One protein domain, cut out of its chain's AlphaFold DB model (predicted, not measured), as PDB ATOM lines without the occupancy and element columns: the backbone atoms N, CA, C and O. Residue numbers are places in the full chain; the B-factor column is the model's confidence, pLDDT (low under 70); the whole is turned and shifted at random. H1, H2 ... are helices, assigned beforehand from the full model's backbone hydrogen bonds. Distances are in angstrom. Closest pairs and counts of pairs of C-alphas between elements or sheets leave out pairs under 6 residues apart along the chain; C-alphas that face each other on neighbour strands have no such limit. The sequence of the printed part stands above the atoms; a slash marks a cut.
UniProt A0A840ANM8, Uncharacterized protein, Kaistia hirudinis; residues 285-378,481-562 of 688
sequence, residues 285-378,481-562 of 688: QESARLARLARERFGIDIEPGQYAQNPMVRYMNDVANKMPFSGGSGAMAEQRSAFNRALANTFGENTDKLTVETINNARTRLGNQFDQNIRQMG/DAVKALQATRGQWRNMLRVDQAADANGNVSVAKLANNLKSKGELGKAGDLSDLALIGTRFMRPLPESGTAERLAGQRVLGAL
ATOM      1  N   GLN A 285       6.455   8.403 -59.792       84.44
ATOM      2  CA  GLN A 285       5.573   7.274 -60.113       84.44
ATOM      3  C   GLN A 285       4.474   7.130 -59.053       84.44
ATOM      4  O   GLN A 285       3.348   6.733 -59.362       84.44
ATOM      5  N   GLU A 286       4.784   7.538 -57.823       87.75
ATOM      6  CA  GLU A 286       3.856   7.629 -56.709       87.75
ATOM      7  C   GLU A 286       2.753   8.671 -56.943       87.75
ATOM      8  O   GLU A 286       1.572   8.362 -56.786       87.75
ATOM      9  N   SER A 287       3.092   9.872 -57.410       89.00
ATOM     10  CA  SER A 287       2.114  10.908 -57.764       89.00
ATOM     11  C   SER A 287       1.181  10.457 -58.894       89.00
ATOM     12  O   SER A 287      -0.027  10.665 -58.813       89.00
ATOM     13  N   ALA A 288       1.704   9.777 -59.920       90.50
ATOM     14  CA  ALA A 288       0.873   9.216 -60.988       90.50
ATOM     15  C   ALA A 288      -0.031   8.069 -60.490       90.50
ATOM     16  O   ALA A 288      -1.152   7.910 -60.976       90.50
ATOM     17  N   ARG A 289       0.430   7.280 -59.509       93.50
ATOM     18  CA  ARG A 289      -0.377   6.241 -58.849       93.50
ATOM     19  C   ARG A 289      -1.516   6.857 -58.038       93.50
ATOM     20  O   ARG A 289      -2.654   6.434 -58.206       93.50
ATOM     21  N   LEU A 290      -1.229   7.864 -57.210       93.38
ATOM     22  CA  LEU A 290      -2.235   8.558 -56.398       93.38
ATOM     23  C   LEU A 290      -3.267   9.285 -57.269       93.38
ATOM     24  O   LEU A 290      -4.446   9.272 -56.945       93.38
ATOM     25  N   ALA A 291      -2.840   9.856 -58.396       93.25
ATOM     26  CA  ALA A 291      -3.717  10.468 -59.390       93.25
ATOM     27  C   ALA A 291      -4.742   9.483 -59.971       93.25
ATOM     28  O   ALA A 291      -5.941   9.757 -59.990       93.25
ATOM     29  N   ARG A 292      -4.265   8.316 -60.432       94.19
ATOM     30  CA  ARG A 292      -5.136   7.250 -60.946       94.19
ATOM     31  C   ARG A 292      -6.081   6.754 -59.865       94.19
ATOM     32  O   ARG A 292      -7.272   6.661 -60.109       94.19
ATOM     33  N   LEU A 293      -5.567   6.533 -58.658       95.38
ATOM     34  CA  LEU A 293      -6.361   6.072 -57.526       95.38
ATOM     35  C   LEU A 293      -7.452   7.091 -57.144       95.38
ATOM     36  O   LEU A 293      -8.597   6.702 -56.928       95.38
ATOM     37  N   ALA A 294      -7.141   8.391 -57.149       95.75
ATOM     38  CA  ALA A 294      -8.114   9.462 -56.925       95.75
ATOM     39  C   ALA A 294      -9.259   9.433 -57.948       95.75
ATOM     40  O   ALA A 294     -10.427   9.498 -57.564       95.75
ATOM     41  N   ARG A 295      -8.934   9.276 -59.236       95.19
ATOM     42  CA  ARG A 295      -9.923   9.273 -60.318       95.19
ATOM     43  C   ARG A 295     -10.720   7.971 -60.388       95.19
ATOM     44  O   ARG A 295     -11.943   8.005 -60.409       95.19
ATOM     45  N   GLU A 296     -10.032   6.837 -60.435       95.69
ATOM     46  CA  GLU A 296     -10.624   5.518 -60.696       95.69
ATOM     47  C   GLU A 296     -11.403   4.987 -59.494       95.69
ATOM     48  O   GLU A 296     -12.448   4.366 -59.670       95.69
ATOM     49  N   ARG A 297     -10.911   5.227 -58.270       95.69
ATOM     50  CA  ARG A 297     -11.507   4.665 -57.053       95.69
ATOM     51  C   ARG A 297     -12.413   5.642 -56.318       95.69
ATOM     52  O   ARG A 297     -13.438   5.235 -55.784       95.69
ATOM     53  N   PHE A 298     -12.025   6.915 -56.271       96.38
ATOM     54  CA  PHE A 298     -12.718   7.921 -55.463       96.38
ATOM     55  C   PHE A 298     -13.522   8.933 -56.280       96.38
ATOM     56  O   PHE A 298     -14.241   9.737 -55.693       96.38
ATOM     57  N   GLY A 299     -13.432   8.900 -57.616       94.75
ATOM     58  CA  GLY A 299     -14.161   9.826 -58.484       94.75
ATOM     59  C   GLY A 299     -13.749  11.290 -58.307       94.75
ATOM     60  O   GLY A 299     -14.532  12.185 -58.607       94.75
ATOM     61  N   ILE A 300     -12.542  11.548 -57.795       96.00
ATOM     62  CA  ILE A 300     -12.006  12.901 -57.637       96.00
ATOM     63  C   ILE A 300     -11.244  13.231 -58.914       96.00
ATOM     64  O   ILE A 300     -10.170  12.669 -59.157       96.00
ATOM     65  N   ASP A 301     -11.777  14.136 -59.737       93.06
ATOM     66  CA  ASP A 301     -11.030  14.590 -60.904       93.06
ATOM     67  C   ASP A 301      -9.928  15.558 -60.466       93.06
ATOM     68  O   ASP A 301     -10.161  16.618 -59.876       93.06
ATOM     69  N   ILE A 302      -8.692  15.134 -60.695       91.38
ATOM     70  CA  ILE A 302      -7.503  15.933 -60.435       91.38
ATOM     71  C   ILE A 302      -7.075  16.524 -61.778       91.38
ATOM     72  O   ILE A 302      -6.766  15.793 -62.733       91.38
ATOM     73  N   GLU A 303      -7.081  17.853 -61.846       87.88
ATOM     74  CA  GLU A 303      -6.826  18.600 -63.071       87.88
ATOM     75  C   GLU A 303      -5.391  18.340 -63.568       87.88
ATOM     76  O   GLU A 303      -4.457  18.311 -62.758       87.88
ATOM     77  N   PRO A 304      -5.156  18.194 -64.890       78.69
ATOM     78  CA  PRO A 304      -3.822  17.985 -65.455       78.69
ATOM     79  C   PRO A 304      -2.754  18.968 -64.940       78.69
ATOM     80  O   PRO A 304      -1.596  18.597 -64.738       78.69
ATOM     81  N   GLY A 305      -3.161  20.214 -64.680       78.56
ATOM     82  CA  GLY A 305      -2.310  21.272 -64.143       78.56
ATOM     83  C   GLY A 305      -1.838  21.054 -62.701       78.56
ATOM     84  O   GLY A 305      -0.760  21.526 -62.338       78.56
ATOM     85  N   GLN A 306      -2.578  20.295 -61.889       80.19
ATOM     86  CA  GLN A 306      -2.219  19.989 -60.500       80.19
ATOM     87  C   GLN A 306      -1.096  18.935 -60.412       80.19
ATOM     88  O   GLN A 306      -0.356  18.888 -59.421       80.19
ATOM     89  N   TYR A 307      -0.879  18.136 -61.466       78.12
ATOM     90  CA  TYR A 307       0.241  17.181 -61.539       78.12
ATOM     91  C   TYR A 307       1.570  17.811 -61.943       78.12
ATOM     92  O   TYR A 307       2.597  17.132 -61.876       78.12
ATOM     93  N   ALA A 308       1.576  19.073 -62.383       81.62
ATOM     94  CA  ALA A 308       2.803  19.713 -62.825       81.62
ATOM     95  C   ALA A 308       3.827  19.705 -61.680       81.62
ATOM     96  O   ALA A 308       3.588  20.258 -60.609       81.62
ATOM     97  N   GLN A 309       4.973  19.059 -61.902       76.25
ATOM     98  CA  GLN A 309       6.039  18.995 -60.898       76.25
ATOM     99  C   GLN A 309       6.636  20.370 -60.613       76.25
ATOM    100  O   GLN A 309       7.154  20.601 -59.524       76.25
ATOM    101  N   ASN A 310       6.558  21.279 -61.588       84.00
ATOM    102  CA  ASN A 310       7.112  22.612 -61.467       84.00
ATOM    103  C   ASN A 310       6.207  23.494 -60.577       84.00
ATOM    104  O   ASN A 310       5.062  23.768 -60.960       84.00
ATOM    105  N   PRO A 311       6.712  23.995 -59.430       80.56
ATOM    106  CA  PRO A 311       5.969  24.899 -58.553       80.56
ATOM    107  C   PRO A 311       5.449  26.157 -59.259       80.56
ATOM    108  O   PRO A 311       4.386  26.654 -58.901       80.56
ATOM    109  N   MET A 312       6.154  26.649 -60.285       77.69
ATOM    110  CA  MET A 312       5.743  27.824 -61.057       77.69
ATOM    111  C   MET A 312       4.459  27.562 -61.852       77.69
ATOM    112  O   MET A 312       3.564  28.400 -61.853       77.69
ATOM    113  N   VAL A 313       4.334  26.390 -62.486       85.00
ATOM    114  CA  VAL A 313       3.134  26.023 -63.260       85.00
ATOM    115  C   VAL A 313       1.936  25.847 -62.330       85.00
ATOM    116  O   VAL A 313       0.848  26.331 -62.632       85.00
ATOM    117  N   ARG A 314       2.147  25.226 -61.162       83.62
ATOM    118  CA  ARG A 314       1.120  25.133 -60.113       83.62
ATOM    119  C   ARG A 314       0.677  26.513 -59.636       83.62
ATOM    120  O   ARG A 314      -0.515  26.765 -59.560       83.62
ATOM    121  N   TYR A 315       1.624  27.416 -59.391       83.50
ATOM    122  CA  TYR A 315       1.321  28.789 -58.993       83.50
ATOM    123  C   TYR A 315       0.551  29.558 -60.072       83.50
ATOM    124  O   TYR A 315      -0.438  30.211 -59.759       83.50
ATOM    125  N   MET A 316       0.949  29.460 -61.344       84.56
ATOM    126  CA  MET A 316       0.231  30.117 -62.441       84.56
ATOM    127  C   MET A 316      -1.197  29.583 -62.597       84.56
ATOM    128  O   MET A 316      -2.110  30.382 -62.796       84.56
ATOM    129  N   ASN A 317      -1.404  28.269 -62.451       84.56
ATOM    130  CA  ASN A 317      -2.744  27.678 -62.431       84.56
ATOM    131  C   ASN A 317      -3.556  28.146 -61.219       84.56
ATOM    132  O   ASN A 317      -4.718  28.498 -61.377       84.56
ATOM    133  N   ASP A 318      -2.952  28.233 -60.034       85.38
ATOM    134  CA  ASP A 318      -3.629  28.741 -58.837       85.38
ATOM    135  C   ASP A 318      -4.038  30.212 -58.994       85.38
ATOM    136  O   ASP A 318      -5.157  30.583 -58.642       85.38
ATOM    137  N   VAL A 319      -3.176  31.054 -59.574       85.31
ATOM    138  CA  VAL A 319      -3.504  32.456 -59.881       85.31
ATOM    139  C   VAL A 319      -4.616  32.532 -60.926       85.31
ATOM    140  O   VAL A 319      -5.566  33.294 -60.745       85.31
ATOM    141  N   ALA A 320      -4.546  31.723 -61.987       86.12
ATOM    142  CA  ALA A 320      -5.600  31.646 -62.994       86.12
ATOM    143  C   ALA A 320      -6.942  31.221 -62.375       86.12
ATOM    144  O   ALA A 320      -7.966  31.853 -62.629       86.12
ATOM    145  N   ASN A 321      -6.926  30.233 -61.480       84.94
ATOM    146  CA  ASN A 321      -8.106  29.733 -60.779       84.94
ATOM    147  C   ASN A 321      -8.665  30.721 -59.742       84.94
ATOM    148  O   ASN A 321      -9.861  30.686 -59.453       84.94
ATOM    149  N   LYS A 322      -7.829  31.621 -59.209       85.06
ATOM    150  CA  LYS A 322      -8.235  32.704 -58.297       85.06
ATOM    151  C   LYS A 322      -8.824  33.924 -59.018       85.06
ATOM    152  O   LYS A 322      -9.502  34.721 -58.370       85.06
ATOM    153  N   MET A 323      -8.588  34.101 -60.321       89.25
ATOM    154  CA  MET A 323      -9.178  35.224 -61.054       89.25
ATOM    155  C   MET A 323     -10.705  35.069 -61.156       89.25
ATOM    156  O   MET A 323     -11.193  33.991 -61.507       89.25
ATOM    157  N   PRO A 324     -11.490  36.131 -60.884       83.19
ATOM    158  CA  PRO A 324     -12.930  36.075 -61.093       83.19
ATOM    159  C   PRO A 324     -13.222  35.754 -62.567       83.19
ATOM    160  O   PRO A 324     -12.535  36.246 -63.459       83.19
ATOM    161  N   PHE A 325     -14.250  34.934 -62.809       85.56
ATOM    162  CA  PHE A 325     -14.693  34.466 -64.135       85.56
ATOM    163  C   PHE A 325     -13.802  33.441 -64.859       85.56
ATOM    164  O   PHE A 325     -14.141  33.055 -65.973       85.56
ATOM    165  N   SER A 326     -12.727  32.925 -64.249       87.75
ATOM    166  CA  SER A 326     -11.941  31.837 -64.863       87.75
ATOM    167  C   SER A 326     -12.614  30.459 -64.795       87.75
ATOM    168  O   SER A 326     -12.146  29.516 -65.423       87.75
ATOM    169  N   GLY A 327     -13.694  30.320 -64.016       87.31
ATOM    170  CA  GLY A 327     -14.344  29.035 -63.732       87.31
ATOM    171  C   GLY A 327     -13.611  28.171 -62.695       87.31
ATOM    172  O   GLY A 327     -14.197  27.219 -62.180       87.31
ATOM    173  N   GLY A 328     -12.379  28.533 -62.310       86.44
ATOM    174  CA  GLY A 328     -11.550  27.746 -61.390       86.44
ATOM    175  C   GLY A 328     -12.126  27.605 -59.977       86.44
ATOM    176  O   GLY A 328     -11.943  26.575 -59.331       86.44
ATOM    177  N   SER A 329     -12.898  28.589 -59.503       86.81
ATOM    178  CA  SER A 329     -13.591  28.494 -58.210       86.81
ATOM    179  C   SER A 329     -14.660  27.394 -58.188       86.81
ATOM    180  O   SER A 329     -14.831  26.740 -57.159       86.81
ATOM    181  N   GLY A 330     -15.337  27.155 -59.317       90.25
ATOM    182  CA  GLY A 330     -16.314  26.078 -59.475       90.25
ATOM    183  C   GLY A 330     -15.649  24.705 -59.454       90.25
ATOM    184  O   GLY A 330     -16.034  23.859 -58.653       90.25
ATOM    185  N   ALA A 331     -14.585  24.527 -60.244       89.56
ATOM    186  CA  ALA A 331     -13.824  23.276 -60.293       89.56
ATOM    187  C   ALA A 331     -13.212  22.909 -58.927       89.56
ATOM    188  O   ALA A 331     -13.283  21.762 -58.495       89.56
ATOM    189  N   MET A 332     -12.677  23.890 -58.189       88.75
ATOM    190  CA  MET A 332     -12.152  23.663 -56.837       88.75
ATOM    191  C   MET A 332     -13.251  23.307 -55.827       88.75
ATOM    192  O   MET A 332     -13.020  22.492 -54.932       88.75
ATOM    193  N   ALA A 333     -14.442  23.902 -55.943       91.88
ATOM    194  CA  ALA A 333     -15.583  23.548 -55.100       91.88
ATOM    195  C   ALA A 333     -16.092  22.130 -55.402       91.88
ATOM    196  O   ALA A 333     -16.366  21.371 -54.472       91.88
ATOM    197  N   GLU A 334     -16.154  21.750 -56.678       93.56
ATOM    198  CA  GLU A 334     -16.524  20.404 -57.122       93.56
ATOM    199  C   GLU A 334     -15.501  19.357 -56.668       93.56
ATOM    200  O   GLU A 334     -15.878  18.345 -56.082       93.56
ATOM    201  N   GLN A 335     -14.203  19.636 -56.813       93.56
ATOM    202  CA  GLN A 335     -13.133  18.763 -56.328       93.56
ATOM    203  C   GLN A 335     -13.194  18.576 -54.804       93.56
ATOM    204  O   GLN A 335     -13.019  17.464 -54.305       93.56
ATOM    205  N   ARG A 336     -13.479  19.645 -54.045       93.88
ATOM    206  CA  ARG A 336     -13.697  19.560 -52.589       93.88
ATOM    207  C   ARG A 336     -14.937  18.748 -52.235       93.88
ATOM    208  O   ARG A 336     -14.869  17.950 -51.305       93.88
ATOM    209  N   SER A 337     -16.031  18.919 -52.973       95.69
ATOM    210  CA  SER A 337     -17.251  18.127 -52.799       95.69
ATOM    211  C   SER A 337     -16.989  16.638 -53.050       95.69
ATOM    212  O   SER A 337     -17.284  15.806 -52.194       95.69
ATOM    213  N   ALA A 338     -16.326  16.299 -54.161       96.19
ATOM    214  CA  ALA A 338     -15.938  14.928 -54.483       96.19
ATOM    215  C   ALA A 338     -15.016  14.323 -53.411       96.19
ATOM    216  O   ALA A 338     -15.199  13.176 -53.011       96.19
ATOM    217  N   PHE A 339     -14.067  15.107 -52.892       96.69
ATOM    218  CA  PHE A 339     -13.193  14.679 -51.802       96.69
ATOM    219  C   PHE A 339     -13.960  14.418 -50.499       96.69
ATOM    220  O   PHE A 339     -13.775  13.372 -49.876       96.69
ATOM    221  N   ASN A 340     -14.851  15.328 -50.098       96.69
ATOM    222  CA  ASN A 340     -15.703  15.147 -48.922       96.69
ATOM    223  C   ASN A 340     -16.614  13.922 -49.076       96.69
ATOM    224  O   ASN A 340     -16.745  13.150 -48.129       96.69
ATOM    225  N   ARG A 341     -17.179  13.697 -50.268       97.62
ATOM    226  CA  ARG A 341     -17.992  12.516 -50.585       97.62
ATOM    227  C   ARG A 341     -17.187  11.228 -50.501       97.62
ATOM    228  O   ARG A 341     -17.633  10.263 -49.890       97.62
ATOM    229  N   ALA A 342     -15.970  11.221 -51.039       97.50
ATOM    230  CA  ALA A 342     -15.076  10.076 -50.923       97.50
ATOM    231  C   ALA A 342     -14.727   9.772 -49.458       97.50
ATOM    232  O   ALA A 342     -14.724   8.609 -49.062       97.50
ATOM    233  N   LEU A 343     -14.500  10.803 -48.634       97.31
ATOM    234  CA  LEU A 343     -14.306  10.643 -47.192       97.31
ATOM    235  C   LEU A 343     -15.567  10.131 -46.491       97.31
ATOM    236  O   LEU A 343     -15.456   9.220 -45.673       97.31
ATOM    237  N   ALA A 344     -16.745  10.662 -46.823       97.75
ATOM    238  CA  ALA A 344     -18.032  10.201 -46.303       97.75
ATOM    239  C   ALA A 344     -18.228   8.697 -46.562       97.75
ATOM    240  O   ALA A 344     -18.562   7.929 -45.652       97.75
ATOM    241  N   ASN A 345     -17.892   8.257 -47.779       97.56
ATOM    242  CA  ASN A 345     -18.025   6.865 -48.194       97.56
ATOM    243  C   ASN A 345     -17.163   5.919 -47.341       97.56
ATOM    244  O   ASN A 345     -17.556   4.775 -47.118       97.56
ATOM    245  N   THR A 346     -16.031   6.382 -46.784       97.25
ATOM    246  CA  THR A 346     -15.164   5.546 -45.924       97.25
ATOM    247  C   THR A 346     -15.818   5.103 -44.614       97.25
ATOM    248  O   THR A 346     -15.326   4.171 -43.969       97.25
ATOM    249  N   PHE A 347     -16.909   5.753 -44.209       97.50
ATOM    250  CA  PHE A 347     -17.714   5.372 -43.052       97.50
ATOM    251  C   PHE A 347     -19.189   5.121 -43.405       97.50
ATOM    252  O   PHE A 347     -20.037   5.016 -42.516       97.50
ATOM    253  N   GLY A 348     -19.483   4.946 -44.698       96.19
ATOM    254  CA  GLY A 348     -20.787   4.520 -45.202       96.19
ATOM    255  C   GLY A 348     -21.822   5.633 -45.375       96.19
ATOM    256  O   GLY A 348     -23.004   5.321 -45.449       96.19
ATOM    257  N   GLU A 349     -21.410   6.900 -45.425       97.56
ATOM    258  CA  GLU A 349     -22.288   8.019 -45.794       97.56
ATOM    259  C   GLU A 349     -22.006   8.489 -47.223       97.56
ATOM    260  O   GLU A 349     -20.871   8.427 -47.677       97.56
ATOM    261  N   ASN A 350     -23.011   9.018 -47.921       96.50
ATOM    262  CA  ASN A 350     -22.851   9.563 -49.272       96.50
ATOM    263  C   ASN A 350     -23.307  11.028 -49.300       96.50
ATOM    264  O   ASN A 350     -24.440  11.329 -49.668       96.50
ATOM    265  N   THR A 351     -22.436  11.936 -48.848       96.25
ATOM    266  CA  THR A 351     -22.720  13.378 -48.775       96.25
ATOM    267  C   THR A 351     -21.561  14.222 -49.295       96.25
ATOM    268  O   THR A 351     -20.394  13.892 -49.111       96.25
ATOM    269  N   ASP A 352     -21.893  15.364 -49.884       95.88
ATOM    270  CA  ASP A 352     -20.945  16.354 -50.405       95.88
ATOM    271  C   ASP A 352     -20.353  17.242 -49.303       95.88
ATOM    272  O   ASP A 352     -19.311  17.887 -49.470       95.88
ATOM    273  N   LYS A 353     -21.039  17.302 -48.158       94.25
ATOM    274  CA  LYS A 353     -20.666  18.119 -47.005       94.25
ATOM    275  C   LYS A 353     -20.731  17.288 -45.742       94.25
ATOM    276  O   LYS A 353     -21.762  16.711 -45.409       94.25
ATOM    277  N   LEU A 354     -19.638  17.300 -44.997       95.12
ATOM    278  CA  LEU A 354     -19.477  16.558 -43.755       95.12
ATOM    279  C   LEU A 354     -19.935  17.421 -42.579       95.12
ATOM    280  O   LEU A 354     -19.149  17.806 -41.719       95.12
ATOM    281  N   THR A 355     -21.216  17.793 -42.599       95.69
ATOM    282  CA  THR A 355     -21.833  18.600 -41.541       95.69
ATOM    283  C   THR A 355     -21.895  17.825 -40.224       95.69
ATOM    284  O   THR A 355     -21.904  16.592 -40.209       95.69
ATOM    285  N   VAL A 356     -22.014  18.554 -39.109       94.88
ATOM    286  CA  VAL A 356     -22.218  17.968 -37.771       94.88
ATOM    287  C   VAL A 356     -23.418  17.016 -37.755       94.88
ATOM    288  O   VAL A 356     -23.359  15.956 -37.141       94.88
ATOM    289  N   GLU A 357     -24.485  17.353 -38.481       95.12
ATOM    290  CA  GLU A 357     -25.664  16.499 -38.636       95.12
ATOM    291  C   GLU A 357     -25.334  15.175 -39.333       95.12
ATOM    292  O   GLU A 357     -25.672  14.115 -38.815       95.12
ATOM    293  N   THR A 358     -24.594  15.210 -40.448       95.38
ATOM    294  CA  THR A 358     -24.184  13.982 -41.152       95.38
ATOM    295  C   THR A 358     -23.335  13.090 -40.244       95.38
ATOM    296  O   THR A 358     -23.545  11.880 -40.176       95.38
ATOM    297  N   ILE A 359     -22.401  13.682 -39.493       96.12
ATOM    298  CA  ILE A 359     -21.543  12.936 -38.566       96.12
ATOM    299  C   ILE A 359     -22.362  12.343 -37.415       96.12
ATOM    300  O   ILE A 359     -22.134  11.196 -37.035       96.12
ATOM    301  N   ASN A 360     -23.340  13.070 -36.874       95.50
ATOM    302  CA  ASN A 360     -24.221  12.561 -35.818       95.50
ATOM    303  C   ASN A 360     -25.152  11.444 -36.320       95.50
ATOM    304  O   ASN A 360     -25.370  10.461 -35.604       95.50
ATOM    305  N   ASN A 361     -25.647  11.547 -37.553       96.31
ATOM    306  CA  ASN A 361     -26.444  10.500 -38.191       96.31
ATOM    307  C   ASN A 361     -25.606   9.234 -38.407       96.31
ATOM    308  O   ASN A 361     -26.016   8.149 -37.989       96.31
ATOM    309  N   ALA A 362     -24.389   9.382 -38.940       97.31
ATOM    310  CA  ALA A 362     -23.433   8.286 -39.074       97.31
ATOM    311  C   ALA A 362     -23.104   7.654 -37.716       97.31
ATOM    312  O   ALA A 362     -23.123   6.433 -37.577       97.31
ATOM    313  N   ARG A 363     -22.872   8.476 -36.685       95.81
ATOM    314  CA  ARG A 363     -22.614   8.033 -35.309       95.81
ATOM    315  C   ARG A 363     -23.767   7.183 -34.773       95.81
ATOM    316  O   ARG A 363     -23.541   6.121 -34.205       95.81
ATOM    317  N   THR A 364     -25.001   7.618 -34.988       95.56
ATOM    318  CA  THR A 364     -26.193   6.897 -34.523       95.56
ATOM    319  C   THR A 364     -26.361   5.578 -35.275       95.56
ATOM    320  O   THR A 364     -26.509   4.525 -34.658       95.56
ATOM    321  N   ARG A 365     -26.250   5.604 -36.609       97.00
ATOM    322  CA  ARG A 365     -26.338   4.414 -37.465       97.00
ATOM    323  C   ARG A 365     -25.269   3.378 -37.117       97.00
ATOM    324  O   ARG A 365     -25.596   2.213 -36.922       97.00
ATOM    325  N   LEU A 366     -24.007   3.797 -37.027       96.19
ATOM    326  CA  LEU A 366     -22.883   2.918 -36.701       96.19
ATOM    327  C   LEU A 366     -22.984   2.376 -35.270       96.19
ATOM    328  O   LEU A 366     -22.662   1.213 -35.050       96.19
ATOM    329  N   GLY A 367     -23.471   3.177 -34.314       92.38
ATOM    330  CA  GLY A 367     -23.762   2.714 -32.955       92.38
ATOM    331  C   GLY A 367     -24.823   1.612 -32.935       92.38
ATOM    332  O   GLY A 367     -24.606   0.559 -32.343       92.38
ATOM    333  N   ASN A 368     -25.922   1.798 -33.671       93.88
ATOM    334  CA  ASN A 368     -26.979   0.790 -33.789       93.88
ATOM    335  C   ASN A 368     -26.486  -0.493 -34.480       93.88
ATOM    336  O   ASN A 368     -26.811  -1.590 -34.032       93.88
ATOM    337  N   GLN A 369     -25.680  -0.374 -35.542       94.81
ATOM    338  CA  GLN A 369     -25.065  -1.526 -36.217       94.81
ATOM    339  C   GLN A 369     -24.119  -2.288 -35.288       94.81
ATOM    340  O   GLN A 369     -24.116  -3.513 -35.268       94.81
ATOM    341  N   PHE A 370     -23.337  -1.566 -34.489       91.69
ATOM    342  CA  PHE A 370     -22.439  -2.162 -33.515       91.69
ATOM    343  C   PHE A 370     -23.218  -2.945 -32.443       91.69
ATOM    344  O   PHE A 370     -22.913  -4.113 -32.205       91.69
ATOM    345  N   ASP A 371     -24.277  -2.357 -31.881       89.56
ATOM    346  CA  ASP A 371     -25.163  -3.033 -30.923       89.56
ATOM    347  C   ASP A 371     -25.830  -4.277 -31.539       89.56
ATOM    348  O   ASP A 371     -25.916  -5.328 -30.900       89.56
ATOM    349  N   GLN A 372     -26.285  -4.179 -32.792       92.44
ATOM    350  CA  GLN A 372     -26.889  -5.290 -33.526       92.44
ATOM    351  C   GLN A 372     -25.895  -6.436 -33.742       92.44
ATOM    352  O   GLN A 372     -26.234  -7.587 -33.465       92.44
ATOM    353  N   ASN A 373     -24.670  -6.130 -34.174       93.06
ATOM    354  CA  ASN A 373     -23.630  -7.131 -34.404       93.06
ATOM    355  C   ASN A 373     -23.263  -7.851 -33.095       93.06
ATOM    356  O   ASN A 373     -23.140  -9.071 -33.083       93.06
ATOM    357  N   ILE A 374     -23.185  -7.138 -31.962       89.31
ATOM    358  CA  ILE A 374     -22.936  -7.768 -30.651       89.31
ATOM    359  C   ILE A 374     -24.080  -8.692 -30.229       89.31
ATOM    360  O   ILE A 374     -23.827  -9.779 -29.706       89.31
ATOM    361  N   ARG A 375     -25.338  -8.307 -30.479       89.88
ATOM    362  CA  ARG A 375     -26.483  -9.203 -30.241       89.88
ATOM    363  C   ARG A 375     -26.399 -10.460 -31.113       89.88
ATOM    364  O   ARG A 375     -26.640 -11.550 -30.606       89.88
ATOM    365  N   GLN A 376     -26.024 -10.318 -32.386       92.00
ATOM    366  CA  GLN A 376     -25.892 -11.434 -33.334       92.00
ATOM    367  C   GLN A 376     -24.756 -12.401 -32.978       92.00
ATOM    368  O   GLN A 376     -24.901 -13.601 -33.185       92.00
ATOM    369  N   MET A 377     -23.674 -11.921 -32.356       88.00
ATOM    370  CA  MET A 377     -22.594 -12.790 -31.864       88.00
ATOM    371  C   MET A 377     -23.028 -13.738 -30.729       88.00
ATOM    372  O   MET A 377     -22.304 -14.687 -30.427       88.00
ATOM    373  N   GLY A 378     -24.201 -13.524 -30.115       85.50
ATOM    374  CA  GLY A 378     -24.712 -14.360 -29.025       85.50
ATOM    375  C   GLY A 378     -24.188 -13.974 -27.636       85.50
ATOM    376  O   GLY A 378     -24.245 -14.791 -26.711       85.50
ATOM    377  N   ASP A 481     -19.726 -14.225 -39.220       95.25
ATOM    378  CA  ASP A 481     -20.065 -13.098 -40.088       95.25
ATOM    379  C   ASP A 481     -20.440 -11.860 -39.265       95.25
ATOM    380  O   ASP A 481     -20.059 -10.746 -39.639       95.25
ATOM    381  N   ALA A 482     -21.044 -12.047 -38.087       93.75
ATOM    382  CA  ALA A 482     -21.256 -10.973 -37.117       93.75
ATOM    383  C   ALA A 482     -19.926 -10.364 -36.631       93.75
ATOM    384  O   ALA A 482     -19.826  -9.143 -36.489       93.75
ATOM    385  N   VAL A 483     -18.873 -11.177 -36.460       93.56
ATOM    386  CA  VAL A 483     -17.516 -10.691 -36.128       93.56
ATOM    387  C   VAL A 483     -16.955  -9.811 -37.243       93.56
ATOM    388  O   VAL A 483     -16.494  -8.698 -36.985       93.56
ATOM    389  N   LYS A 484     -17.027 -10.263 -38.502       95.62
ATOM    390  CA  LYS A 484     -16.560  -9.463 -39.649       95.62
ATOM    391  C   LYS A 484     -17.346  -8.160 -39.779       95.62
ATOM    392  O   LYS A 484     -16.750  -7.109 -40.023       95.62
ATOM    393  N   ALA A 485     -18.665  -8.216 -39.597       95.31
ATOM    394  CA  ALA A 485     -19.525  -7.038 -39.614       95.31
ATOM    395  C   ALA A 485     -19.132  -6.055 -38.502       95.31
ATOM    396  O   ALA A 485     -18.982  -4.861 -38.762       95.31
ATOM    397  N   LEU A 486     -18.864  -6.548 -37.290       93.06
ATOM    398  CA  LEU A 486     -18.396  -5.735 -36.172       93.06
ATOM    399  C   LEU A 486     -17.052  -5.061 -36.471       93.06
ATOM    400  O   LEU A 486     -16.911  -3.855 -36.265       93.06
ATOM    401  N   GLN A 487     -16.077  -5.811 -36.991       93.81
ATOM    402  CA  GLN A 487     -14.769  -5.277 -37.380       93.81
ATOM    403  C   GLN A 487     -14.902  -4.200 -38.469       93.81
ATOM    404  O   GLN A 487     -14.273  -3.141 -38.373       93.81
ATOM    405  N   ALA A 488     -15.775  -4.412 -39.459       95.12
ATOM    406  CA  ALA A 488     -16.078  -3.423 -40.489       95.12
ATOM    407  C   ALA A 488     -16.713  -2.152 -39.895       95.12
ATOM    408  O   ALA A 488     -16.233  -1.047 -40.162       95.12
ATOM    409  N   THR A 489     -17.722  -2.287 -39.026       95.94
ATOM    410  CA  THR A 489     -18.354  -1.156 -38.323       95.94
ATOM    411  C   THR A 489     -17.344  -0.396 -37.458       95.94
ATOM    412  O   THR A 489     -17.350   0.836 -37.447       95.94
ATOM    413  N   ARG A 490     -16.410  -1.085 -36.785       93.38
ATOM    414  CA  ARG A 490     -15.307  -0.449 -36.034       93.38
ATOM    415  C   ARG A 490     -14.370   0.334 -36.954       93.38
ATOM    416  O   ARG A 490     -13.951   1.436 -36.597       93.38
ATOM    417  N   GLY A 491     -14.048  -0.208 -38.128       94.44
ATOM    418  CA  GLY A 491     -13.269   0.484 -39.157       94.44
ATOM    419  C   GLY A 491     -13.953   1.770 -39.623       94.44
ATOM    420  O   GLY A 491     -13.346   2.841 -39.588       94.44
ATOM    421  N   GLN A 492     -15.242   1.687 -39.955       96.19
ATOM    422  CA  GLN A 492     -16.062   2.839 -40.342       96.19
ATOM    423  C   GLN A 492     -16.149   3.880 -39.218       96.19
ATOM    424  O   GLN A 492     -15.933   5.066 -39.455       96.19
ATOM    425  N   TRP A 493     -16.369   3.453 -37.974       95.62
ATOM    426  CA  TRP A 493     -16.397   4.344 -36.813       95.62
ATOM    427  C   TRP A 493     -15.068   5.072 -36.600       95.62
ATOM    428  O   TRP A 493     -15.044   6.281 -36.359       95.62
ATOM    429  N   ARG A 494     -13.941   4.360 -36.712       94.50
ATOM    430  CA  ARG A 494     -12.606   4.970 -36.633       94.50
ATOM    431  C   ARG A 494     -12.424   6.013 -37.725       94.50
ATOM    432  O   ARG A 494     -11.982   7.117 -37.409       94.50
ATOM    433  N   ASN A 495     -12.793   5.687 -38.962       96.19
ATOM    434  CA  ASN A 495     -12.701   6.616 -40.084       96.19
ATOM    435  C   ASN A 495     -13.550   7.869 -39.840       96.19
ATOM    436  O   ASN A 495     -13.031   8.980 -39.944       96.19
ATOM    437  N   MET A 496     -14.801   7.696 -39.405       97.19
ATOM    438  CA  MET A 496     -15.699   8.788 -39.027       97.19
ATOM    439  C   MET A 496     -15.065   9.695 -37.966       97.19
ATOM    440  O   MET A 496     -15.039  10.907 -38.147       97.19
ATOM    441  N   LEU A 497     -14.489   9.143 -36.891       94.94
ATOM    442  CA  LEU A 497     -13.833   9.950 -35.853       94.94
ATOM    443  C   LEU A 497     -12.634  10.749 -36.385       94.94
ATOM    444  O   LEU A 497     -12.376  11.855 -35.913       94.94
ATOM    445  N   ARG A 498     -11.879  10.215 -37.356       95.38
ATOM    446  CA  ARG A 498     -10.763  10.955 -37.977       95.38
ATOM    447  C   ARG A 498     -11.254  12.113 -38.815       95.38
ATOM    448  O   ARG A 498     -10.650  13.185 -38.780       95.38
ATOM    449  N   VAL A 499     -12.312  11.857 -39.573       96.31
ATOM    450  CA  VAL A 499     -12.964  12.847 -40.418       96.31
ATOM    451  C   VAL A 499     -13.569  13.950 -39.551       96.31
ATOM    452  O   VAL A 499     -13.288  15.112 -39.810       96.31
ATOM    453  N   ASP A 500     -14.264  13.603 -38.466       96.31
ATOM    454  CA  ASP A 500     -14.839  14.537 -37.482       96.31
ATOM    455  C   ASP A 500     -13.771  15.463 -36.877       96.31
ATOM    456  O   ASP A 500     -13.893  16.682 -36.905       96.31
ATOM    457  N   GLN A 501     -12.630  14.907 -36.455       94.69
ATOM    458  CA  GLN A 501     -11.502  15.698 -35.937       94.69
ATOM    459  C   GLN A 501     -10.841  16.616 -36.978       94.69
ATOM    460  O   GLN A 501     -10.097  17.533 -36.616       94.69
ATOM    461  N   ALA A 502     -11.033  16.341 -38.268       95.44
ATOM    462  CA  ALA A 502     -10.457  17.115 -39.362       95.44
ATOM    463  C   ALA A 502     -11.465  18.068 -40.030       95.44
ATOM    464  O   ALA A 502     -11.032  18.962 -40.766       95.44
ATOM    465  N   ALA A 503     -12.764  17.894 -39.777       95.19
ATOM    466  CA  ALA A 503     -13.840  18.720 -40.302       95.19
ATOM    467  C   ALA A 503     -13.859  20.112 -39.647       95.19
ATOM    468  O   ALA A 503     -13.481  20.295 -38.488       95.19
ATOM    469  N   ASP A 504     -14.262  21.118 -40.419       93.62
ATOM    470  CA  ASP A 504     -14.551  22.467 -39.940       93.62
ATOM    471  C   ASP A 504     -16.061  22.682 -39.728       93.62
ATOM    472  O   ASP A 504     -16.890  21.836 -40.062       93.62
ATOM    473  N   ALA A 505     -16.436  23.845 -39.183       91.44
ATOM    474  CA  ALA A 505     -17.839  24.192 -38.940       91.44
ATOM    475  C   ALA A 505     -18.693  24.268 -40.224       91.44
ATOM    476  O   ALA A 505     -19.916  24.179 -40.152       91.44
ATOM    477  N   ASN A 506     -18.064  24.409 -41.396       91.31
ATOM    478  CA  ASN A 506     -18.740  24.464 -42.692       91.31
ATOM    479  C   ASN A 506     -18.911  23.072 -43.325       91.31
ATOM    480  O   ASN A 506     -19.439  22.963 -44.435       91.31
ATOM    481  N   GLY A 507     -18.455  22.014 -42.646       91.56
ATOM    482  CA  GLY A 507     -18.487  20.641 -43.136       91.56
ATOM    483  C   GLY A 507     -17.435  20.335 -44.204       91.56
ATOM    484  O   GLY A 507     -17.603  19.380 -44.963       91.56
ATOM    485  N   ASN A 508     -16.366  21.133 -44.286       93.69
ATOM    486  CA  ASN A 508     -15.209  20.839 -45.127       93.69
ATOM    487  C   ASN A 508     -14.109  20.181 -44.302       93.69
ATOM    488  O   ASN A 508     -13.797  20.612 -43.192       93.69
ATOM    489  N   VAL A 509     -13.456  19.170 -44.870       94.62
ATOM    490  CA  VAL A 509     -12.344  18.504 -44.194       94.62
ATOM    491  C   VAL A 509     -11.029  19.188 -44.523       94.62
ATOM    492  O   VAL A 509     -10.619  19.300 -45.680       94.62
ATOM    493  N   SER A 510     -10.305  19.597 -43.483       94.94
ATOM    494  CA  SER A 510      -8.930  20.045 -43.640       94.94
ATOM    495  C   SER A 510      -8.030  18.843 -43.909       94.94
ATOM    496  O   SER A 510      -7.655  18.097 -43.004       94.94
ATOM    497  N   VAL A 511      -7.617  18.702 -45.165       94.62
ATOM    498  CA  VAL A 511      -6.641  17.711 -45.634       94.62
ATOM    499  C   VAL A 511      -5.392  17.647 -44.745       94.62
ATOM    500  O   VAL A 511      -4.905  16.566 -44.418       94.62
ATOM    501  N   ALA A 512      -4.864  18.806 -44.341       93.88
ATOM    502  CA  ALA A 512      -3.668  18.873 -43.508       93.88
ATOM    503  C   ALA A 512      -3.921  18.314 -42.102       93.88
ATOM    504  O   ALA A 512      -3.093  17.558 -41.596       93.88
ATOM    505  N   LYS A 513      -5.071  18.638 -41.489       95.69
ATOM    506  CA  LYS A 513      -5.461  18.068 -40.191       95.69
ATOM    507  C   LYS A 513      -5.690  16.565 -40.300       95.69
ATOM    508  O   LYS A 513      -5.169  15.830 -39.471       95.69
ATOM    509  N   LEU A 514      -6.378  16.104 -41.346       95.81
ATOM    510  CA  LEU A 514      -6.628  14.679 -41.568       95.81
ATOM    511  C   LEU A 514      -5.317  13.890 -41.682       95.81
ATOM    512  O   LEU A 514      -5.110  12.922 -40.954       95.81
ATOM    513  N   ALA A 515      -4.397  14.338 -42.537       95.19
ATOM    514  CA  ALA A 515      -3.108  13.677 -42.704       95.19
ATOM    515  C   ALA A 515      -2.264  13.707 -41.423       95.19
ATOM    516  O   ALA A 515      -1.632  12.707 -41.086       95.19
ATOM    517  N   ASN A 516      -2.282  14.814 -40.672       94.75
ATOM    518  CA  ASN A 516      -1.598  14.901 -39.382       94.75
ATOM    519  C   ASN A 516      -2.219  13.957 -38.336       94.75
ATOM    520  O   ASN A 516      -1.472  13.307 -37.608       94.75
ATOM    521  N   ASN A 517      -3.549  13.826 -38.296       93.56
ATOM    522  CA  ASN A 517      -4.273  12.927 -37.389       93.56
ATOM    523  C   ASN A 517      -4.003  11.443 -37.683       93.56
ATOM    524  O   ASN A 517      -3.991  10.626 -36.760       93.56
ATOM    525  N   LEU A 518      -3.792  11.089 -38.953       94.88
ATOM    526  CA  LEU A 518      -3.381   9.741 -39.353       94.88
ATOM    527  C   LEU A 518      -1.899   9.504 -39.064       94.88
ATOM    528  O   LEU A 518      -1.530   8.460 -38.526       94.88
ATOM    529  N   LYS A 519      -1.039  10.482 -39.371       93.81
ATOM    530  CA  LYS A 519       0.405  10.393 -39.122       93.81
ATOM    531  C   LYS A 519       0.718  10.246 -37.634       93.81
ATOM    532  O   LYS A 519       1.518   9.387 -37.281       93.81
ATOM    533  N   SER A 520       0.080  11.033 -36.765       91.25
ATOM    534  CA  SER A 520       0.298  10.977 -35.310       91.25
ATOM    535  C   SER A 520      -0.080   9.631 -34.694       91.25
ATOM    536  O   SER A 520       0.425   9.277 -33.636       91.25
ATOM    537  N   LYS A 521      -0.937   8.863 -35.372       88.38
ATOM    538  CA  LYS A 521      -1.369   7.528 -34.951       88.38
ATOM    539  C   LYS A 521      -0.653   6.399 -35.701       88.38
ATOM    540  O   LYS A 521      -1.040   5.248 -35.554       88.38
ATOM    541  N   GLY A 522       0.346   6.715 -36.533       90.12
ATOM    542  CA  GLY A 522       1.048   5.726 -37.362       90.12
ATOM    543  C   GLY A 522       0.153   5.034 -38.399       90.12
ATOM    544  O   GLY A 522       0.491   3.961 -38.893       90.12
ATOM    545  N   GLU A 523      -0.998   5.635 -38.711       89.69
ATOM    546  CA  GLU A 523      -2.039   5.095 -39.591       89.69
ATOM    547  C   GLU A 523      -1.887   5.562 -41.045       89.69
ATOM    548  O   GLU A 523      -2.560   5.048 -41.941       89.69
ATOM    549  N   LEU A 524      -0.986   6.514 -41.304       88.44
ATOM    550  CA  LEU A 524      -0.636   6.914 -42.662       88.44
ATOM    551  C   LEU A 524       0.064   5.740 -43.372       88.44
ATOM    552  O   LEU A 524       1.095   5.250 -42.924       88.44
ATOM    553  N   GLY A 525      -0.541   5.268 -44.454       85.62
ATOM    554  CA  GLY A 525      -0.199   4.064 -45.211       85.62
ATOM    555  C   GLY A 525      -0.910   2.788 -44.739       85.62
ATOM    556  O   GLY A 525      -0.807   1.768 -45.411       85.62
ATOM    557  N   LYS A 526      -1.628   2.822 -43.604       87.69
ATOM    558  CA  LYS A 526      -2.247   1.633 -42.980       87.69
ATOM    559  C   LYS A 526      -3.766   1.721 -42.826       87.69
ATOM    560  O   LYS A 526      -4.421   0.691 -42.744       87.69
ATOM    561  N   ALA A 527      -4.346   2.923 -42.810       87.00
ATOM    562  CA  ALA A 527      -5.794   3.133 -42.664       87.00
ATOM    563  C   ALA A 527      -6.606   2.898 -43.956       87.00
ATOM    564  O   ALA A 527      -7.671   3.491 -44.129       87.00
ATOM    565  N   GLY A 528      -6.093   2.073 -44.878       93.31
ATOM    566  CA  GLY A 528      -6.725   1.784 -46.166       93.31
ATOM    567  C   GLY A 528      -7.112   3.055 -46.923       93.31
ATOM    568  O   GLY A 528      -6.318   3.987 -47.059       93.31
ATOM    569  N   ASP A 529      -8.367   3.108 -47.356       95.88
ATOM    570  CA  ASP A 529      -8.925   4.160 -48.209       95.88
ATOM    571  C   ASP A 529      -8.794   5.558 -47.607       95.88
ATOM    572  O   ASP A 529      -8.500   6.517 -48.318       95.88
ATOM    573  N   LEU A 530      -8.942   5.683 -46.285       96.44
ATOM    574  CA  LEU A 530      -8.812   6.969 -45.607       96.44
ATOM    575  C   LEU A 530      -7.374   7.500 -45.673       96.44
ATOM    576  O   LEU A 530      -7.153   8.704 -45.820       96.44
ATOM    577  N   SER A 531      -6.390   6.603 -45.586       96.06
ATOM    578  CA  SER A 531      -4.989   6.973 -45.763       96.06
ATOM    579  C   SER A 531      -4.702   7.406 -47.195       96.06
ATOM    580  O   SER A 531      -4.029   8.416 -47.398       96.06
ATOM    581  N   ASP A 532      -5.195   6.656 -48.180       96.44
ATOM    582  CA  ASP A 532      -5.015   7.003 -49.588       96.44
ATOM    583  C   ASP A 532      -5.632   8.373 -49.893       96.44
ATOM    584  O   ASP A 532      -4.982   9.217 -50.510       96.44
ATOM    585  N   LEU A 533      -6.834   8.649 -49.374       96.69
ATOM    586  CA  LEU A 533      -7.479   9.957 -49.480       96.69
ATOM    587  C   LEU A 533      -6.662  11.065 -48.809       96.69
ATOM    588  O   LEU A 533      -6.491  12.136 -49.388       96.69
ATOM    589  N   ALA A 534      -6.092  10.830 -47.628       96.56
ATOM    590  CA  ALA A 534      -5.233  11.820 -46.982       96.56
ATOM    591  C   ALA A 534      -3.956  12.116 -47.792       96.56
ATOM    592  O   ALA A 534      -3.528  13.272 -47.879       96.56
ATOM    593  N   LEU A 535      -3.356  11.103 -48.425       95.25
ATOM    594  CA  LEU A 535      -2.200  11.269 -49.313       95.25
ATOM    595  C   LEU A 535      -2.576  12.016 -50.600       95.25
ATOM    596  O   LEU A 535      -1.894  12.970 -50.975       95.25
ATOM    597  N   ILE A 536      -3.698  11.654 -51.229       95.56
ATOM    598  CA  ILE A 536      -4.256  12.350 -52.399       95.56
ATOM    599  C   ILE A 536      -4.498  13.821 -52.063       95.56
ATOM    600  O   ILE A 536      -3.974  14.709 -52.736       95.56
ATOM    601  N   GLY A 537      -5.228  14.090 -50.980       94.50
ATOM    602  CA  GLY A 537      -5.519  15.448 -50.552       94.50
ATOM    603  C   GLY A 537      -4.234  16.233 -50.298       94.50
ATOM    604  O   GLY A 537      -4.084  17.354 -50.782       94.50
ATOM    605  N   THR A 538      -3.273  15.669 -49.557       93.50
ATOM    606  CA  THR A 538      -2.038  16.403 -49.223       93.50
ATOM    607  C   THR A 538      -1.164  16.682 -50.436       93.50
ATOM    608  O   THR A 538      -0.435  17.677 -50.423       93.50
ATOM    609  N   ARG A 539      -1.234  15.838 -51.471       92.62
ATOM    610  CA  ARG A 539      -0.459  15.994 -52.702       92.62
ATOM    611  C   ARG A 539      -1.104  16.947 -53.705       92.62
ATOM    612  O   ARG A 539      -0.363  17.681 -54.356       92.62
ATOM    613  N   PHE A 540      -2.432  16.936 -53.827       92.50
ATOM    614  CA  PHE A 540      -3.145  17.642 -54.901       92.50
ATOM    615  C   PHE A 540      -4.017  18.810 -54.439       92.50
ATOM    616  O   PHE A 540      -4.250  19.723 -55.219       92.50
ATOM    617  N   MET A 541      -4.474  18.814 -53.185       90.75
ATOM    618  CA  MET A 541      -5.459  19.786 -52.686       90.75
ATOM    619  C   MET A 541      -4.902  20.739 -51.628       90.75
ATOM    620  O   MET A 541      -5.638  21.564 -51.083       90.75
ATOM    621  N   ARG A 542      -3.612  20.633 -51.289       87.44
ATOM    622  CA  ARG A 542      -2.984  21.619 -50.410       87.44
ATOM    623  C   ARG A 542      -2.988  22.974 -51.121       87.44
ATOM    624  O   ARG A 542      -2.391  23.057 -52.193       87.44
ATOM    625  N   PRO A 543      -3.599  24.025 -50.537       74.44
ATOM    626  CA  PRO A 543      -3.396  25.365 -51.060       74.44
ATOM    627  C   PRO A 543      -1.894  25.646 -51.024       74.44
ATOM    628  O   PRO A 543      -1.230  25.310 -50.032       74.44
ATOM    629  N   LEU A 544      -1.345  26.209 -52.106       68.50
ATOM    630  CA  LEU A 544       0.031  26.694 -52.083       68.50
ATOM    631  C   LEU A 544       0.182  27.603 -50.855       68.50
ATOM    632  O   LEU A 544      -0.717  28.407 -50.594       68.50
ATOM    633  N   PRO A 545       1.251  27.442 -50.053       59.34
ATOM    634  CA  PRO A 545       1.412  28.224 -48.842       59.34
ATOM    635  C   PRO A 545       1.318  29.710 -49.191       59.34
ATOM    636  O   PRO A 545       2.166  30.235 -49.914       59.34
ATOM    637  N   GLU A 546       0.294  30.388 -48.666       55.00
ATOM    638  CA  GLU A 546       0.143  31.842 -48.736       55.00
ATOM    639  C   GLU A 546       1.154  32.487 -47.780       55.00
ATOM    640  O   GLU A 546       0.825  33.185 -46.823       55.00
ATOM    641  N   SER A 547       2.442  32.224 -47.998       50.34
ATOM    642  CA  SER A 547       3.473  33.074 -47.435       50.34
ATOM    643  C   SER A 547       3.382  34.384 -48.205       50.34
ATOM    644  O   SER A 547       3.905  34.495 -49.316       50.34
ATOM    645  N   GLY A 548       2.697  35.375 -47.632       55.78
ATOM    646  CA  GLY A 548       2.525  36.705 -48.225       55.78
ATOM    647  C   GLY A 548       3.836  37.403 -48.624       55.78
ATOM    648  O   GLY A 548       3.796  38.425 -49.300       55.78
ATOM    649  N   THR A 549       4.995  36.853 -48.246       72.00
ATOM    650  CA  THR A 549       6.332  37.257 -48.702       72.00
ATOM    651  C   THR A 549       6.739  36.599 -50.022       72.00
ATOM    652  O   THR A 549       7.243  37.294 -50.896       72.00
ATOM    653  N   ALA A 550       6.511  35.294 -50.215       55.84
ATOM    654  CA  ALA A 550       6.859  34.620 -51.470       55.84
ATOM    655  C   ALA A 550       5.882  34.975 -52.593       55.84
ATOM    656  O   ALA A 550       6.309  35.117 -53.730       55.84
ATOM    657  N   GLU A 551       4.603  35.195 -52.281       59.56
ATOM    658  CA  GLU A 551       3.628  35.694 -53.257       59.56
ATOM    659  C   GLU A 551       3.933  37.141 -53.658       59.56
ATOM    660  O   GLU A 551       3.929  37.462 -54.844       59.56
ATOM    661  N   ARG A 552       4.318  38.002 -52.700       60.84
ATOM    662  CA  ARG A 552       4.829  39.340 -53.031       60.84
ATOM    663  C   ARG A 552       6.115  39.273 -53.840       60.84
ATOM    664  O   ARG A 552       6.224  40.017 -54.801       60.84
ATOM    665  N   LEU A 553       7.061  38.396 -53.507       67.94
ATOM    666  CA  LEU A 553       8.339  38.297 -54.215       67.94
ATOM    667  C   LEU A 553       8.177  37.688 -55.617       67.94
ATOM    668  O   LEU A 553       8.771  38.180 -56.571       67.94
ATOM    669  N   ALA A 554       7.362  36.644 -55.769       67.75
ATOM    670  CA  ALA A 554       7.054  36.026 -57.057       67.75
ATOM    671  C   ALA A 554       6.215  36.967 -57.927       67.75
ATOM    672  O   ALA A 554       6.553  37.182 -59.089       67.75
ATOM    673  N   GLY A 555       5.198  37.611 -57.347       62.38
ATOM    674  CA  GLY A 555       4.418  38.659 -57.999       62.38
ATOM    675  C   GLY A 555       5.290  39.838 -58.431       62.38
ATOM    676  O   GLY A 555       5.207  40.260 -59.578       62.38
ATOM    677  N   GLN A 556       6.200  40.314 -57.573       70.94
ATOM    678  CA  GLN A 556       7.167  41.368 -57.905       70.94
ATOM    679  C   GLN A 556       8.176  40.933 -58.969       70.94
ATOM    680  O   GLN A 556       8.577  41.764 -59.776       70.94
ATOM    681  N   ARG A 557       8.579  39.658 -59.024       67.88
ATOM    682  CA  ARG A 557       9.478  39.155 -60.074       67.88
ATOM    683  C   ARG A 557       8.774  38.990 -61.416       67.88
ATOM    684  O   ARG A 557       9.362  39.337 -62.430       67.88
ATOM    685  N   VAL A 558       7.526  38.524 -61.440       66.25
ATOM    686  CA  VAL A 558       6.745  38.393 -62.682       66.25
ATOM    687  C   VAL A 558       6.313  39.762 -63.206       66.25
ATOM    688  O   VAL A 558       6.529  40.049 -64.382       66.25
ATOM    689  N   LEU A 559       5.785  40.647 -62.349       65.69
ATOM    690  CA  LEU A 559       5.500  42.030 -62.748       65.69
ATOM    691  C   LEU A 559       6.778  42.814 -63.060       65.69
ATOM    692  O   LEU A 559       6.764  43.637 -63.967       65.69
ATOM    693  N   GLY A 560       7.876  42.562 -62.347       66.25
ATOM    694  CA  GLY A 560       9.173  43.186 -62.611       66.25
ATOM    695  C   GLY A 560       9.766  42.753 -63.950       66.25
ATOM    696  O   GLY A 560      10.241  43.596 -64.705       66.25
ATOM    697  N   ALA A 561       9.665  41.466 -64.295       64.06
ATOM    698  CA  ALA A 561      10.089  40.944 -65.592       64.06
ATOM    699  C   ALA A 561       9.197  41.470 -66.728       64.06
ATOM    700  O   ALA A 561       9.709  41.964 -67.726       64.06
ATOM    701  N   LEU A 562       7.868  41.460 -66.569       53.53
ATOM    702  CA  LEU A 562       6.954  42.056 -67.556       53.53
ATOM    703  C   LEU A 562       7.168  43.572 -67.700       53.53
ATOM    704  O   LEU A 562       7.143  44.088 -68.814       53.53
TER     705      LEU A 562
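What this domain is: This is residues 285 to 378 and 481 to 562 of the 688 residues of an uncharacterized protein of Kaistia hirudinis (UniProt A0A840ANM8). Two long helices, H5 and H6, lie side by side running opposite ways and make one end of a rod; H6 leads into a small core where H7, H4 and H1 pack on H8. H3 makes a corner with the far end of H4, with short H2 beside it, and beyond them a tail sticks out with residues 545 to 550 and 555 to 562, the latter in H9. The printed part has 176 residues, with nine named helices, H1 to H9 in order along the chain, and no named strand: the class is all helix. It is only just loose, close to compact, with a radius of gyration of the C-alphas of 19.1 A, and spans 75 by 34 by 28 A.

How they stand to each other: The longest helix, H6, residues 481 to 502, touches H5, residues 356 to 376, at a shallow tilt of 20 degrees, opposite ways; the closest C-alphas, of Asn 373 and Ala 482, are 5.3 A apart. With residues 498 to 502 alone, H6 touches H7, residues 511 to 519, at a steep tilt of 52 degrees, C-alphas 502 and 514 being closest at 5.0 A. H7 touches H8, residues 529 to 540, at a steep tilt of 48 degrees, opposite ways, with C-alphas 515 and 534 closest at 5.1 A. H8 and H4, residues 328 to 345, are the hubs, touching 3 helices each. They touch each other at a shallow tilt of 17 degrees, opposite ways, with C-alphas 343 and 530 closest at 6.8 A. H1, residues 285 to 298, touches H8 at a steep tilt of 59 degrees, with C-alphas 290 and 536 closest at 5.9 A. H1 and H4 only just touch, with 3 pairs of C-alphas within 8 A, the closest being 298 and 342 at 5.6 A. H3, residues 311 to 322, and H4 touch only at the corner, with C-alphas 321 and 328 closest at 4.0 A. H2, residues 304 to 307, touches H3, with C-alphas 306 and 314 closest at 6.1 A. H9, residues 548 to 562, touches no helix. The helix packing is mostly crossed, but only just: of the 6 pairs of helices that touch and have a tilt, those that touch only at the corner or at their ends left out, 2 are at a shallow tilt. Every O i to N i+4 pair is within hydrogen-bond range in H1 and H3 to H9; H2 is too short for one.

Where its parts are: H1 begins at C-alpha 285 (5.573, 7.274, -60.113). H4 is 25.5 A long, H5 30.0 A and H6 31.7 A, from C-alpha 481 (-20.065, -13.098, -40.088). H9, 20.5 A, ends at C-alpha 562 (6.954, 42.056, -67.556).

The domain as a whole: The C-alphas of Gly 378 and Leu 562 are farthest apart, at 75.3 A. Residues 379 to 480 are not printed; C-alphas 378 and 481 are 12.1 A apart across this cut. Of the links printed whole, none is long. Mean pLDDT of the printed part is 88.8, with 17 residues under 70: 544 to 548, 550 to 555 and 557 to 562.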